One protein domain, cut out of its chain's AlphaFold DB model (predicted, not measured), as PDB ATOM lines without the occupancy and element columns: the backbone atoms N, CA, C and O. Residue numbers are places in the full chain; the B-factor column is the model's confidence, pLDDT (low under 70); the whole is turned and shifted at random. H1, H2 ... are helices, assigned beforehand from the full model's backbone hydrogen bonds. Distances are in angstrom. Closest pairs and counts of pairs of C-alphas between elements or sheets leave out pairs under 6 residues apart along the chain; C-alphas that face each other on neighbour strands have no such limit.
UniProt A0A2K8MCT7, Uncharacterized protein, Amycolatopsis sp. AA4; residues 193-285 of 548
ATOM      1  N   ASP A 193     289.748 224.983 207.724       78.69
ATOM      2  CA  ASP A 193     288.905 224.547 208.846       78.69
ATOM      3  C   ASP A 193     288.755 225.637 209.917       78.69
ATOM      4  O   ASP A 193     287.661 225.860 210.429       78.69
ATOM      5  N   ALA A 194     289.832 226.377 210.204       80.88
ATOM      6  CA  ALA A 194     289.797 227.497 211.145       80.88
ATOM      7  C   ALA A 194     288.934 228.656 210.620       80.88
ATOM      8  O   ALA A 194     288.241 229.324 211.389       80.88
ATOM      9  N   TRP A 195     288.937 228.877 209.302       87.75
ATOM     10  CA  TRP A 195     288.061 229.854 208.662       87.75
ATOM     11  C   TRP A 195     286.591 229.425 208.694       87.75
ATOM     12  O   TRP A 195     285.724 230.220 209.062       87.75
ATOM     13  N   ALA A 196     286.304 228.161 208.375       83.56
ATOM     14  CA  ALA A 196     284.955 227.605 208.446       83.56
ATOM     15  C   ALA A 196     284.386 227.662 209.875       83.56
ATOM     16  O   ALA A 196     283.223 228.021 210.067       83.56
ATOM     17  N   GLU A 197     285.209 227.383 210.890       84.25
ATOM     18  CA  GLU A 197     284.809 227.496 212.293       84.25
ATOM     19  C   GLU A 197     284.487 228.950 212.680       84.25
ATOM     20  O   GLU A 197     283.446 229.213 213.288       84.25
ATOM     21  N   ALA A 198     285.319 229.914 212.270       84.12
ATOM     22  CA  ALA A 198     285.068 231.336 212.506       84.12
ATOM     23  C   ALA A 198     283.760 231.814 211.845       84.12
ATOM     24  O   ALA A 198     282.988 232.560 212.460       84.12
ATOM     25  N   LEU A 199     283.469 231.350 210.623       85.50
ATOM     26  CA  LEU A 199     282.206 231.618 209.930       85.50
ATOM     27  C   LEU A 199     281.011 231.020 210.683       85.50
ATOM     28  O   LEU A 199     280.031 231.726 210.910       85.50
ATOM     29  N   HIS A 200     281.100 229.773 211.151       84.38
ATOM     30  CA  HIS A 200     280.038 229.149 211.950       84.38
ATOM     31  C   HIS A 200     279.753 229.870 213.269       84.38
ATOM     32  O   HIS A 200     278.594 229.940 213.680       84.38
ATOM     33  N   ARG A 201     280.779 230.416 213.933       83.38
ATOM     34  CA  ARG A 201     280.611 231.135 215.206       83.38
ATOM     35  C   ARG A 201     279.956 232.505 215.043       83.38
ATOM     36  O   ARG A 201     279.198 232.914 215.920       83.38
ATOM     37  N   ASN A 202     280.253 233.220 213.956       82.38
ATOM     38  CA  ASN A 202     279.944 234.651 213.842       82.38
ATOM     39  C   ASN A 202     278.924 235.008 212.744       82.38
ATOM     40  O   ASN A 202     278.441 236.143 212.708       82.38
ATOM     41  N   VAL A 203     278.569 234.070 211.862       84.75
ATOM     42  CA  VAL A 203     277.546 234.244 210.818       84.75
ATOM     43  C   VAL A 203     276.255 233.513 211.232       84.75
ATOM     44  O   VAL A 203     276.330 232.435 211.820       84.75
ATOM     45  N   PRO A 204     275.046 234.051 210.946       82.94
ATOM     46  CA  PRO A 204     273.793 233.366 211.271       82.94
ATOM     47  C   PRO A 204     273.728 231.947 210.697       82.94
ATOM     48  O   PRO A 204     274.057 231.739 209.532       82.94
ATOM     49  N   GLY A 205     273.252 230.982 211.491       76.50
ATOM     50  CA  GLY A 205     273.448 229.548 211.235       76.50
ATOM     51  C   GLY A 205     273.046 229.041 209.843       76.50
ATOM     52  O   GLY A 205     273.790 228.269 209.243       76.50
ATOM     53  N   THR A 206     271.925 229.501 209.279       80.75
ATOM     54  CA  THR A 206     271.501 229.096 207.922       80.75
ATOM     55  C   THR A 206     272.416 229.644 206.827       80.75
ATOM     56  O   THR A 206     272.628 228.983 205.815       80.75
ATOM     57  N   LEU A 207     272.981 230.834 207.025       79.38
ATOM     58  CA  LEU A 207     273.916 231.460 206.095       79.38
ATOM     59  C   LEU A 207     275.334 230.906 206.266       79.38
ATOM     60  O   LEU A 207     276.013 230.680 205.271       79.38
ATOM     61  N   ALA A 208     275.751 230.644 207.506       83.75
ATOM     62  CA  ALA A 208     277.031 230.014 207.807       83.75
ATOM     63  C   ALA A 208     277.129 228.624 207.173       83.75
ATOM     64  O   ALA A 208     278.105 228.342 206.496       83.75
ATOM     65  N   THR A 209     276.076 227.808 207.318       83.31
ATOM     66  CA  THR A 209     276.015 226.458 206.734       83.31
ATOM     67  C   THR A 209     276.134 226.513 205.212       83.31
ATOM     68  O   THR A 209     276.982 225.845 204.640       83.31
ATOM     69  N   ARG A 210     275.381 227.404 204.551       81.25
ATOM     70  CA  ARG A 210     275.474 227.575 203.092       81.25
ATOM     71  C   ARG A 210     276.851 228.063 202.630       81.25
ATOM     72  O   ARG A 210     277.344 227.590 201.616       81.25
ATOM     73  N   LEU A 211     277.482 228.977 203.373       82.00
ATOM     74  CA  LEU A 211     278.857 229.418 203.100       82.00
ATOM     75  C   LEU A 211     279.864 228.275 203.230       82.00
ATOM     76  O   LEU A 211     280.815 228.212 202.463       82.00
ATOM     77  N   THR A 212     279.692 227.391 204.208       83.69
ATOM     78  CA  THR A 212     280.599 226.258 204.411       83.69
ATOM     79  C   THR A 212     280.324 225.096 203.463       83.69
ATOM     80  O   THR A 212     281.260 224.378 203.131       83.69
ATOM     81  N   ASP A 213     279.090 224.931 202.985       84.81
ATOM     82  CA  ASP A 213     278.730 223.925 201.977       84.81
ATOM     83  C   ASP A 213     279.373 224.245 200.614       84.81
ATOM     84  O   ASP A 213     279.788 223.343 199.890       84.81
ATOM     85  N   GLU A 214     279.553 225.535 200.301       84.25
ATOM     86  CA  GLU A 214     280.265 226.018 199.106       84.25
ATOM     87  C   GLU A 214     281.766 225.659 199.094       84.25
ATOM     88  O   GLU A 214     282.417 225.810 198.063       84.25
ATOM     89  N   ARG A 215     282.313 225.137 200.204       80.44
ATOM     90  CA  ARG A 215     283.675 224.581 200.285       80.44
ATOM     91  C   ARG A 215     283.839 223.276 199.505       80.44
ATOM     92  O   ARG A 215     284.967 222.895 199.210       80.44
ATOM     93  N   ASP A 216     282.762 222.543 199.228       77.50
ATOM     94  CA  ASP A 216     282.860 221.287 198.478       77.50
ATOM     95  C   ASP A 216     283.417 221.565 197.065       77.50
ATOM     96  O   ASP A 216     282.823 222.363 196.338       77.50
ATOM     97  N   PRO A 217     284.515 220.910 196.630       75.56
ATOM     98  CA  PRO A 217     285.052 221.058 195.276       75.56
ATOM     99  C   PRO A 217     284.043 220.780 194.154       75.56
ATOM    100  O   PRO A 217     284.242 221.231 193.027       75.56
ATOM    101  N   MET A 218     282.983 220.017 194.434       72.06
ATOM    102  CA  MET A 218     281.904 219.725 193.486       72.06
ATOM    103  C   MET A 218     280.800 220.796 193.471       72.06
ATOM    104  O   MET A 218     279.887 220.722 192.647       72.06
ATOM    105  N   HIS A 219     280.859 221.793 194.358       69.62
ATOM    106  CA  HIS A 219     279.886 222.876 194.415       69.62
ATOM    107  C   HIS A 219     280.127 223.894 193.281       69.62
ATOM    108  O   HIS A 219     281.267 224.313 193.064       69.62
ATOM    109  N   PRO A 220     279.082 224.368 192.571       69.62
ATOM    110  CA  PRO A 220     279.237 225.321 191.462       69.62
ATOM    111  C   PRO A 220     279.911 226.647 191.860       69.62
ATOM    112  O   PRO A 220     280.523 227.304 191.021       69.62
ATOM    113  N   ASP A 221     279.821 227.027 193.135       76.31
ATOM    114  CA  ASP A 221     280.422 228.251 193.686       76.31
ATOM    115  C   ASP A 221     281.740 228.021 194.453       76.31
ATOM    116  O   ASP A 221     282.225 228.933 195.123       76.31
ATOM    117  N   PHE A 222     282.365 226.845 194.326       71.81
ATOM    118  CA  PHE A 222     283.636 226.522 194.991       71.81
ATOM    119  C   PHE A 222     284.750 227.539 194.702       71.81
ATOM    120  O   PHE A 222     285.478 227.949 195.605       71.81
ATOM    121  N   ALA A 223     284.843 228.020 193.459       71.25
ATOM    122  CA  ALA A 223     285.815 229.048 193.086       71.25
ATOM    123  C   ALA A 223     285.614 230.357 193.875       71.25
ATOM    124  O   ALA A 223     286.577 230.942 194.362       71.25
ATOM    125  N   ALA A 224     284.361 230.778 194.081       70.19
ATOM    126  CA  ALA A 224     284.052 231.982 194.854       70.19
ATOM    127  C   ALA A 224     284.355 231.802 196.350       70.19
ATOM    128  O   ALA A 224     284.743 232.752 197.032       70.19
ATOM    129  N   TRP A 225     284.195 230.583 196.867       81.50
ATOM    130  CA  TRP A 225     284.596 230.240 198.227       81.50
ATOM    131  C   TRP A 225     286.122 230.284 198.402       81.50
ATOM    132  O   TRP A 225     286.617 230.845 199.384       81.50
ATOM    133  N   GLN A 226     286.879 229.776 197.424       82.12
ATOM    134  CA  GLN A 226     288.344 229.865 197.421       82.12
ATOM    135  C   GLN A 226     288.834 231.316 197.369       82.12
ATOM    136  O   GLN A 226     289.745 231.678 198.110       82.12
ATOM    137  N   GLU A 227     288.214 232.167 196.551       78.88
ATOM    138  CA  GLU A 227     288.527 233.601 196.492       78.88
ATOM    139  C   GLU A 227     288.247 234.308 197.825       78.88
ATOM    140  O   GLU A 227     289.058 235.111 198.291       78.88
ATOM    141  N   LEU A 228     287.137 233.972 198.489       84.06
ATOM    142  CA  LEU A 228     286.820 234.469 199.827       84.06
ATOM    143  C   LEU A 228     287.872 234.046 200.861       84.06
ATOM    144  O   LEU A 228     288.308 234.869 201.670       84.06
ATOM    145  N   HIS A 229     288.292 232.780 200.848       83.44
ATOM    146  CA  HIS A 229     289.316 232.266 201.762       83.44
ATOM    147  C   HIS A 229     290.700 232.862 201.484       83.44
ATOM    148  O   HIS A 229     291.433 233.181 202.425       83.44
ATOM    149  N   ALA A 230     291.042 233.084 200.215       80.94
ATOM    150  CA  ALA A 230     292.262 233.769 199.808       80.94
ATOM    151  C   ALA A 230     292.275 235.229 200.286       80.94
ATOM    152  O   ALA A 230     293.268 235.668 200.865       80.94
ATOM    153  N   LEU A 231     291.159 235.951 200.133       82.81
ATOM    154  CA  LEU A 231     291.014 237.323 200.622       82.81
ATOM    155  C   LEU A 231     291.120 237.395 202.153       82.81
ATOM    156  O   LEU A 231     291.810 238.260 202.688       82.81
ATOM    157  N   ALA A 232     290.490 236.464 202.876       83.19
ATOM    158  CA  ALA A 232     290.620 236.385 204.330       83.19
ATOM    159  C   ALA A 232     292.080 236.135 204.755       83.19
ATOM    160  O   ALA A 232     292.586 236.799 205.660       83.19
ATOM    161  N   ASN A 233     292.789 235.238 204.064       80.56
ATOM    162  CA  ASN A 233     294.212 234.974 204.288       80.56
ATOM    163  C   ASN A 233     295.107 236.184 203.994       80.56
ATOM    164  O   ASN A 233     296.069 236.436 204.732       80.56
ATOM    165  N   GLU A 234     294.805 236.932 202.935       84.62
ATOM    166  CA  GLU A 234     295.491 238.179 202.608       84.62
ATOM    167  C   GLU A 234     295.331 239.186 203.746       84.62
ATOM    168  O   GLU A 234     296.317 239.762 204.188       84.62
ATOM    169  N   GLU A 235     294.124 239.355 204.285       79.94
ATOM    170  CA  GLU A 235     293.858 240.309 205.365       79.94
ATOM    171  C   GLU A 235     294.509 239.901 206.692       79.94
ATOM    172  O   GLU A 235     295.103 240.740 207.377       79.94
ATOM    173  N   VAL A 236     294.495 238.608 207.027       82.31
ATOM    174  CA  VAL A 236     295.249 238.074 208.174       82.31
ATOM    175  C   VAL A 236     296.740 238.387 208.014       82.31
ATOM    176  O   VAL A 236     297.377 238.869 208.949       82.31
ATOM    177  N   SER A 237     297.288 238.201 206.811       77.69
ATOM    178  CA  SER A 237     298.712 238.426 206.527       77.69
ATOM    179  C   SER A 237     299.094 239.910 206.430       77.69
ATOM    180  O   SER A 237     300.202 240.285 206.807       77.69
ATOM    181  N   ARG A 238     298.201 240.757 205.905       80.88
ATOM    182  CA  ARG A 238     298.445 242.177 205.601       80.88
ATOM    183  C   ARG A 238     298.304 243.060 206.833       80.88
ATOM    184  O   ARG A 238     299.142 243.930 207.051       80.88
ATOM    185  N   VAL A 239     297.242 242.868 207.617       77.62
ATOM    186  CA  VAL A 239     296.891 243.768 208.733       77.62
ATOM    187  C   VAL A 239     296.855 243.079 210.096       77.62
ATOM    188  O   VAL A 239     296.622 243.756 211.103       77.62
ATOM    189  N   GLY A 240     297.117 241.767 210.151       78.50
ATOM    190  CA  GLY A 240     296.951 240.972 211.367       78.50
ATOM    191  C   GLY A 240     295.478 240.821 211.738       78.50
ATOM    192  O   GLY A 240     295.126 240.934 212.915       78.50
ATOM    193  N   ALA A 241     294.608 240.679 210.731       80.25
ATOM    194  CA  ALA A 241     293.176 240.548 210.953       80.25
ATOM    195  C   ALA A 241     292.856 239.293 211.779       80.25
ATOM    196  O   ALA A 241     293.417 238.225 211.554       80.25
ATOM    197  N   ASP A 242     291.928 239.435 212.718       83.50
ATOM    198  CA  ASP A 242     291.344 238.336 213.475       83.50
ATOM    199  C   ASP A 242     290.237 237.668 212.625       83.50
ATOM    200  O   ASP A 242     289.278 238.352 212.234       83.50
ATOM    201  N   PRO A 243     290.335 236.356 212.327       81.44
ATOM    202  CA  PRO A 243     289.340 235.627 211.542       81.44
ATOM    203  C   PRO A 243     287.914 235.748 212.093       81.44
ATOM    204  O   PRO A 243     286.968 235.886 211.316       81.44
ATOM    205  N   ASP A 244     287.736 235.768 213.417       83.31
ATOM    206  CA  ASP A 244     286.408 235.903 214.026       83.31
ATOM    207  C   ASP A 244     285.808 237.292 213.759       83.31
ATOM    208  O   ASP A 244     284.604 237.434 213.529       83.31
ATOM    209  N   ARG A 245     286.647 238.333 213.701       81.25
ATOM    210  CA  ARG A 245     286.205 239.701 213.390       81.25
ATOM    211  C   ARG A 245     285.828 239.859 211.922       81.25
ATOM    212  O   ARG A 245     284.820 240.503 211.628       81.25
ATOM    213  N   LEU A 246     286.585 239.246 211.010       83.56
ATOM    214  CA  LEU A 246     286.240 239.198 209.584       83.56
ATOM    215  C   LEU A 246     284.899 238.480 209.370       83.56
ATOM    216  O   LEU A 246     284.007 239.013 208.705       83.56
ATOM    217  N   ALA A 247     284.717 237.320 210.006       84.88
ATOM    218  CA  ALA A 247     283.468 236.566 209.964       84.88
ATOM    219  C   ALA A 247     282.289 237.350 210.567       84.88
ATOM    220  O   ALA A 247     281.180 237.309 210.035       84.88
ATOM    221  N   MET A 248     282.514 238.135 211.625       81.88
ATOM    222  CA  MET A 248     281.469 238.968 212.223       81.88
ATOM    223  C   MET A 248     281.036 240.134 211.326       81.88
ATOM    224  O   MET A 248     279.846 240.461 211.284       81.88
ATOM    225  N   ILE A 249     281.961 240.752 210.584       80.69
ATOM    226  CA  ILE A 249     281.624 241.785 209.590       80.69
ATOM    227  C   ILE A 249     280.726 241.188 208.500       80.69
ATOM    228  O   ILE A 249     279.681 241.771 208.193       80.69
ATOM    229  N   ILE A 250     281.085 240.009 207.978       82.94
ATOM    230  CA  ILE A 250     280.275 239.261 207.005       82.94
ATOM    231  C   ILE A 250     278.888 238.974 207.583       82.94
ATOM    232  O   ILE A 250     277.874 239.346 206.987       82.94
ATOM    233  N   GLY A 251     278.841 238.360 208.769       78.56
ATOM    234  CA  GLY A 251     277.604 237.975 209.436       78.56
ATOM    235  C   GLY A 251     276.669 239.161 209.617       78.56
ATOM    236  O   GLY A 251     275.507 239.099 209.224       78.56
ATOM    237  N   ARG A 252     277.175 240.284 210.128       77.12
ATOM    238  CA  ARG A 252     276.368 241.476 210.412       77.12
ATOM    239  C   ARG A 252     275.874 242.190 209.157       77.12
ATOM    240  O   ARG A 252     274.722 242.620 209.125       77.12
ATOM    241  N   ALA A 253     276.712 242.305 208.127       72.62
ATOM    242  CA  ALA A 253     276.332 242.954 206.876       72.62
ATOM    243  C   ALA A 253     275.276 242.136 206.121       72.62
ATOM    244  O   ALA A 253     274.249 242.682 205.711       72.62
ATOM    245  N   LEU A 254     275.483 240.822 205.999       74.69
ATOM    246  CA  LEU A 254     274.580 239.933 205.267       74.69
ATOM    247  C   LEU A 254     273.286 239.629 206.034       74.69
ATOM    248  O   LEU A 254     272.255 239.415 205.404       74.69
ATOM    249  N   SER A 255     273.287 239.705 207.371       74.12
ATOM    250  CA  SER A 255     272.065 239.568 208.191       74.12
ATOM    251  C   SER A 255     270.997 240.615 207.876       74.12
ATOM    252  O   SER A 255     269.817 240.395 208.129       74.12
ATOM    253  N   SER A 256     271.397 241.774 207.347       65.69
ATOM    254  CA  SER A 256     270.456 242.826 206.951       65.69
ATOM    255  C   SER A 256     269.740 242.529 205.626       65.69
ATOM    256  O   SER A 256     268.820 243.254 205.242       65.69
ATOM    257  N   TRP A 257     270.153 241.485 204.899       64.38
ATOM    258  CA  TRP A 257     269.607 241.141 203.589       64.38
ATOM    259  C   TRP A 257     268.510 240.090 203.751       64.38
ATOM    260  O   TRP A 257     268.691 239.087 204.433       64.38
ATOM    261  N   ARG A 258     267.359 240.318 203.105       57.66
ATOM    262  CA  ARG A 258     266.205 239.404 203.190       57.66
ATOM    263  C   ARG A 258     266.507 238.008 202.643       57.66
ATOM    264  O   ARG A 258     265.981 237.038 203.171       57.66
ATOM    265  N   GLU A 259     267.338 237.921 201.607       69.44
ATOM    266  CA  GLU A 259     267.759 236.661 201.001       69.44
ATOM    267  C   GLU A 259     269.125 236.840 200.324       69.44
ATOM    268  O   GLU A 259     269.354 237.827 199.620       69.44
ATOM    269  N   VAL A 260     270.042 235.896 200.547       73.31
ATOM    270  CA  VAL A 260     271.373 235.880 199.922       73.31
ATOM    271  C   VAL A 260     271.432 234.691 198.968       73.31
ATOM    272  O   VAL A 260     271.501 233.540 199.401       73.31
ATOM    273  N   LYS A 261     271.360 234.964 197.661       70.19
ATOM    274  CA  LYS A 261     271.373 233.923 196.622       70.19
ATOM    275  C   LYS A 261     272.747 233.256 196.494       70.19
ATOM    276  O   LYS A 261     272.795 232.036 196.435       70.19
ATOM    277  N   TRP A 262     273.822 234.050 196.560       75.75
ATOM    278  CA  TRP A 262     275.220 233.616 196.405       75.75
ATOM    279  C   TRP A 262     276.072 234.019 197.624       75.75
ATOM    280  O   TRP A 262     276.689 235.090 197.613       75.75
ATOM    281  N   PRO A 263     276.046 233.228 198.708       78.00
ATOM    282  CA  PRO A 263     276.732 233.525 199.960       78.00
ATOM    283  C   PRO A 263     278.216 233.897 199.830       78.00
ATOM    284  O   PRO A 263     278.573 234.984 200.290       78.00
ATOM    285  N   SER A 264     279.074 233.087 199.189       77.69
ATOM    286  CA  SER A 264     280.522 233.383 199.152       77.69
ATOM    287  C   SER A 264     280.850 234.640 198.355       77.69
ATOM    288  O   SER A 264     281.640 235.467 198.808       77.69
ATOM    289  N   ARG A 265     280.167 234.872 197.226       75.75
ATOM    290  CA  ARG A 265     280.318 236.109 196.434       75.75
ATOM    291  C   ARG A 265     279.866 237.347 197.207       75.75
ATOM    292  O   ARG A 265     280.517 238.390 197.165       75.75
ATOM    293  N   ALA A 266     278.755 237.237 197.935       72.69
ATOM    294  CA  ALA A 266     278.253 238.324 198.765       72.69
ATOM    295  C   ALA A 266     279.209 238.625 199.931       72.69
ATOM    296  O   ALA A 266     279.493 239.791 200.200       72.69
ATOM    297  N   ALA A 267     279.745 237.591 200.583       77.62
ATOM    298  CA  ALA A 267     280.737 237.722 201.647       77.62
ATOM    299  C   ALA A 267     282.050 238.341 201.142       77.62
ATOM    300  O   ALA A 267     282.586 239.240 201.791       77.62
ATOM    301  N   TYR A 268     282.517 237.933 199.958       79.69
ATOM    302  CA  TYR A 268     283.688 238.509 199.298       79.69
ATOM    303  C   TYR A 268     283.492 240.005 199.025       79.69
ATOM    304  O   TYR A 268     284.316 240.826 199.425       79.69
ATOM    305  N   SER A 269     282.354 240.384 198.433       74.06
ATOM    306  CA  SER A 269     282.019 241.788 198.168       74.06
ATOM    307  C   SER A 269     281.940 242.619 199.454       74.06
ATOM    308  O   SER A 269     282.458 243.734 199.507       74.06
ATOM    309  N   VAL A 270     281.343 242.068 200.516       78.00
ATOM    310  CA  VAL A 270     281.261 242.720 201.830       78.00
ATOM    311  C   VAL A 270     282.647 242.975 202.415       78.00
ATOM    312  O   VAL A 270     282.905 244.092 202.864       78.00
ATOM    313  N   LEU A 271     283.540 241.980 202.405       78.69
ATOM    314  CA  LEU A 271     284.904 242.164 202.896       78.69
ATOM    315  C   LEU A 271     285.667 243.178 202.047       78.69
ATOM    316  O   LEU A 271     286.305 244.067 202.604       78.69
ATOM    317  N   ASN A 272     285.553 243.111 200.721       79.06
ATOM    318  CA  ASN A 272     286.252 244.036 199.836       79.06
ATOM    319  C   ASN A 272     285.800 245.494 200.056       79.06
ATOM    320  O   ASN A 272     286.628 246.389 200.183       79.06
ATOM    321  N   GLN A 273     284.496 245.733 200.226       70.75
ATOM    322  CA  GLN A 273     283.969 247.062 200.563       70.75
ATOM    323  C   GLN A 273     284.337 247.515 201.982       70.75
ATOM    324  O   GLN A 273     284.512 248.711 202.228       70.75
ATOM    325  N   ALA A 274     284.460 246.578 202.925       74.62
ATOM    326  CA  ALA A 274     284.886 246.882 204.284       74.62
ATOM    327  C   ALA A 274     286.320 247.438 204.317       74.62
ATOM    328  O   ALA A 274     286.568 248.370 205.082       74.62
ATOM    329  N   ARG A 275     287.225 246.954 203.449       76.94
ATOM    330  CA  ARG A 275     288.620 247.437 203.336       76.94
ATOM    331  C   ARG A 275     288.715 248.937 203.056       76.94
ATOM    332  O   ARG A 275     289.664 249.587 203.481       76.94
ATOM    333  N   GLU A 276     287.725 249.497 202.368       73.31
ATOM    334  CA  GLU A 276     287.694 250.909 201.980       73.31
ATOM    335  C   GLU A 276     287.150 251.842 203.076       73.31
ATOM    336  O   GLU A 276     287.016 253.056 202.857       73.31
ATOM    337  N   LEU A 277     286.736 251.302 204.225       65.56
ATOM    338  CA  LEU A 277     286.150 252.094 205.300       65.56
ATOM    339  C   LEU A 277     287.229 252.730 206.193       65.56
ATOM    340  O   LEU A 277     288.242 252.100 206.514       65.56
ATOM    341  N   PRO A 278     287.014 253.975 206.660       62.09
ATOM    342  CA  PRO A 278     287.904 254.594 207.635       62.09
ATOM    343  C   PRO A 278     288.011 253.730 208.895       62.09
ATOM    344  O   PRO A 278     286.992 253.281 209.417       62.09
ATOM    345  N   ARG A 279     289.233 253.544 209.413       70.25
ATOM    346  CA  ARG A 279     289.520 252.724 210.613       70.25
ATOM    347  C   ARG A 279     289.175 251.234 210.463       70.25
ATOM    348  O   ARG A 279     288.998 250.538 211.461       70.25
ATOM    349  N   TYR A 280     289.110 250.730 209.230       75.19
ATOM    350  CA  TYR A 280     288.952 249.301 208.963       75.19
ATOM    351  C   TYR A 280     290.012 248.460 209.690       75.19
ATOM    352  O   TYR A 280     289.661 247.518 210.392       75.19
ATOM    353  N   GLU A 281     291.286 248.858 209.619       77.38
ATOM    354  CA  GLU A 281     292.395 248.143 210.268       77.38
ATOM    355  C   GLU A 281     292.220 248.052 211.790       77.38
ATOM    356  O   GLU A 281     292.401 246.982 212.364       77.38
ATOM    357  N   ASP A 282     291.765 249.133 212.433       74.06
ATOM    358  CA  ASP A 282     291.457 249.153 213.871       74.06
ATOM    359  C   ASP A 282     290.285 248.210 214.224       74.06
ATOM    360  O   ASP A 282     290.175 247.725 215.351       74.06
ATOM    361  N   THR A 283     289.402 247.943 213.257       74.00
ATOM    362  CA  THR A 283     288.200 247.118 213.434       74.00
ATOM    363  C   THR A 283     288.510 245.628 213.293       74.00
ATOM    364  O   THR A 283     287.999 244.829 214.080       74.00
ATOM    365  N   VAL A 284     289.354 245.243 212.328       79.56
ATOM    366  CA  VAL A 284     289.645 243.830 212.014       79.56
ATOM    367  C   VAL A 284     290.830 243.251 212.774       79.56
ATOM    368  O   VAL A 284     290.899 242.040 212.940       79.56
ATOM    369  N   ARG A 285     291.752 244.085 213.254       78.38
ATOM    370  CA  ARG A 285     292.970 243.645 213.938       78.38
ATOM    371  C   ARG A 285     292.680 243.058 215.325       78.38
ATOM    372  O   ARG A 285     291.799 243.544 216.039       78.38
TER     373      ARG A 285
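AT A GLANCE: This is residues 193 to 285 of the 548 residues of an uncharacterized protein of Amycolatopsis sp. AA4 (UniProt A0A2K8MCT7). H3 and H5 lie side by side and H4 crosses H5; the hairpin of H1 and H2 packs on H4 and H5, with H6 at one end. The 93 printed residues include six named helices, H1 to H6, and no named strand: all helix. The whole is compact, radius of gyration of the C-alphas 12.2 A, spanning 35 by 27 by 21 A.

IN THESE COORDINATES: H1, residues 193 to 202, begins at C-alpha (288.905, 224.547, 208.846); H2 is 205 to 213. H3, 222 to 239, is 25.7 A from first to last C-alpha. H4 is 243 to 254, H5 263 to 275; H6, 280 to 284, ends at C-alpha (289.645, 243.830, 212.014).

HOW THE PARTS SIT: H4, the hub, touches H1, with C-alphas 202 and 248 closest, 4.9 A. H3 and H5 touch at a shallow tilt of 24 degrees, C-alphas 228 and 268 closest, 5.1 A. Every O i to N i+4 pair inside the helices is within hydrogen-bond range.

THE WHOLE: The printed part has no cut and no long link. pLDDT is under 70 at residues 219 to 220, 256 to 259 and 277 to 278.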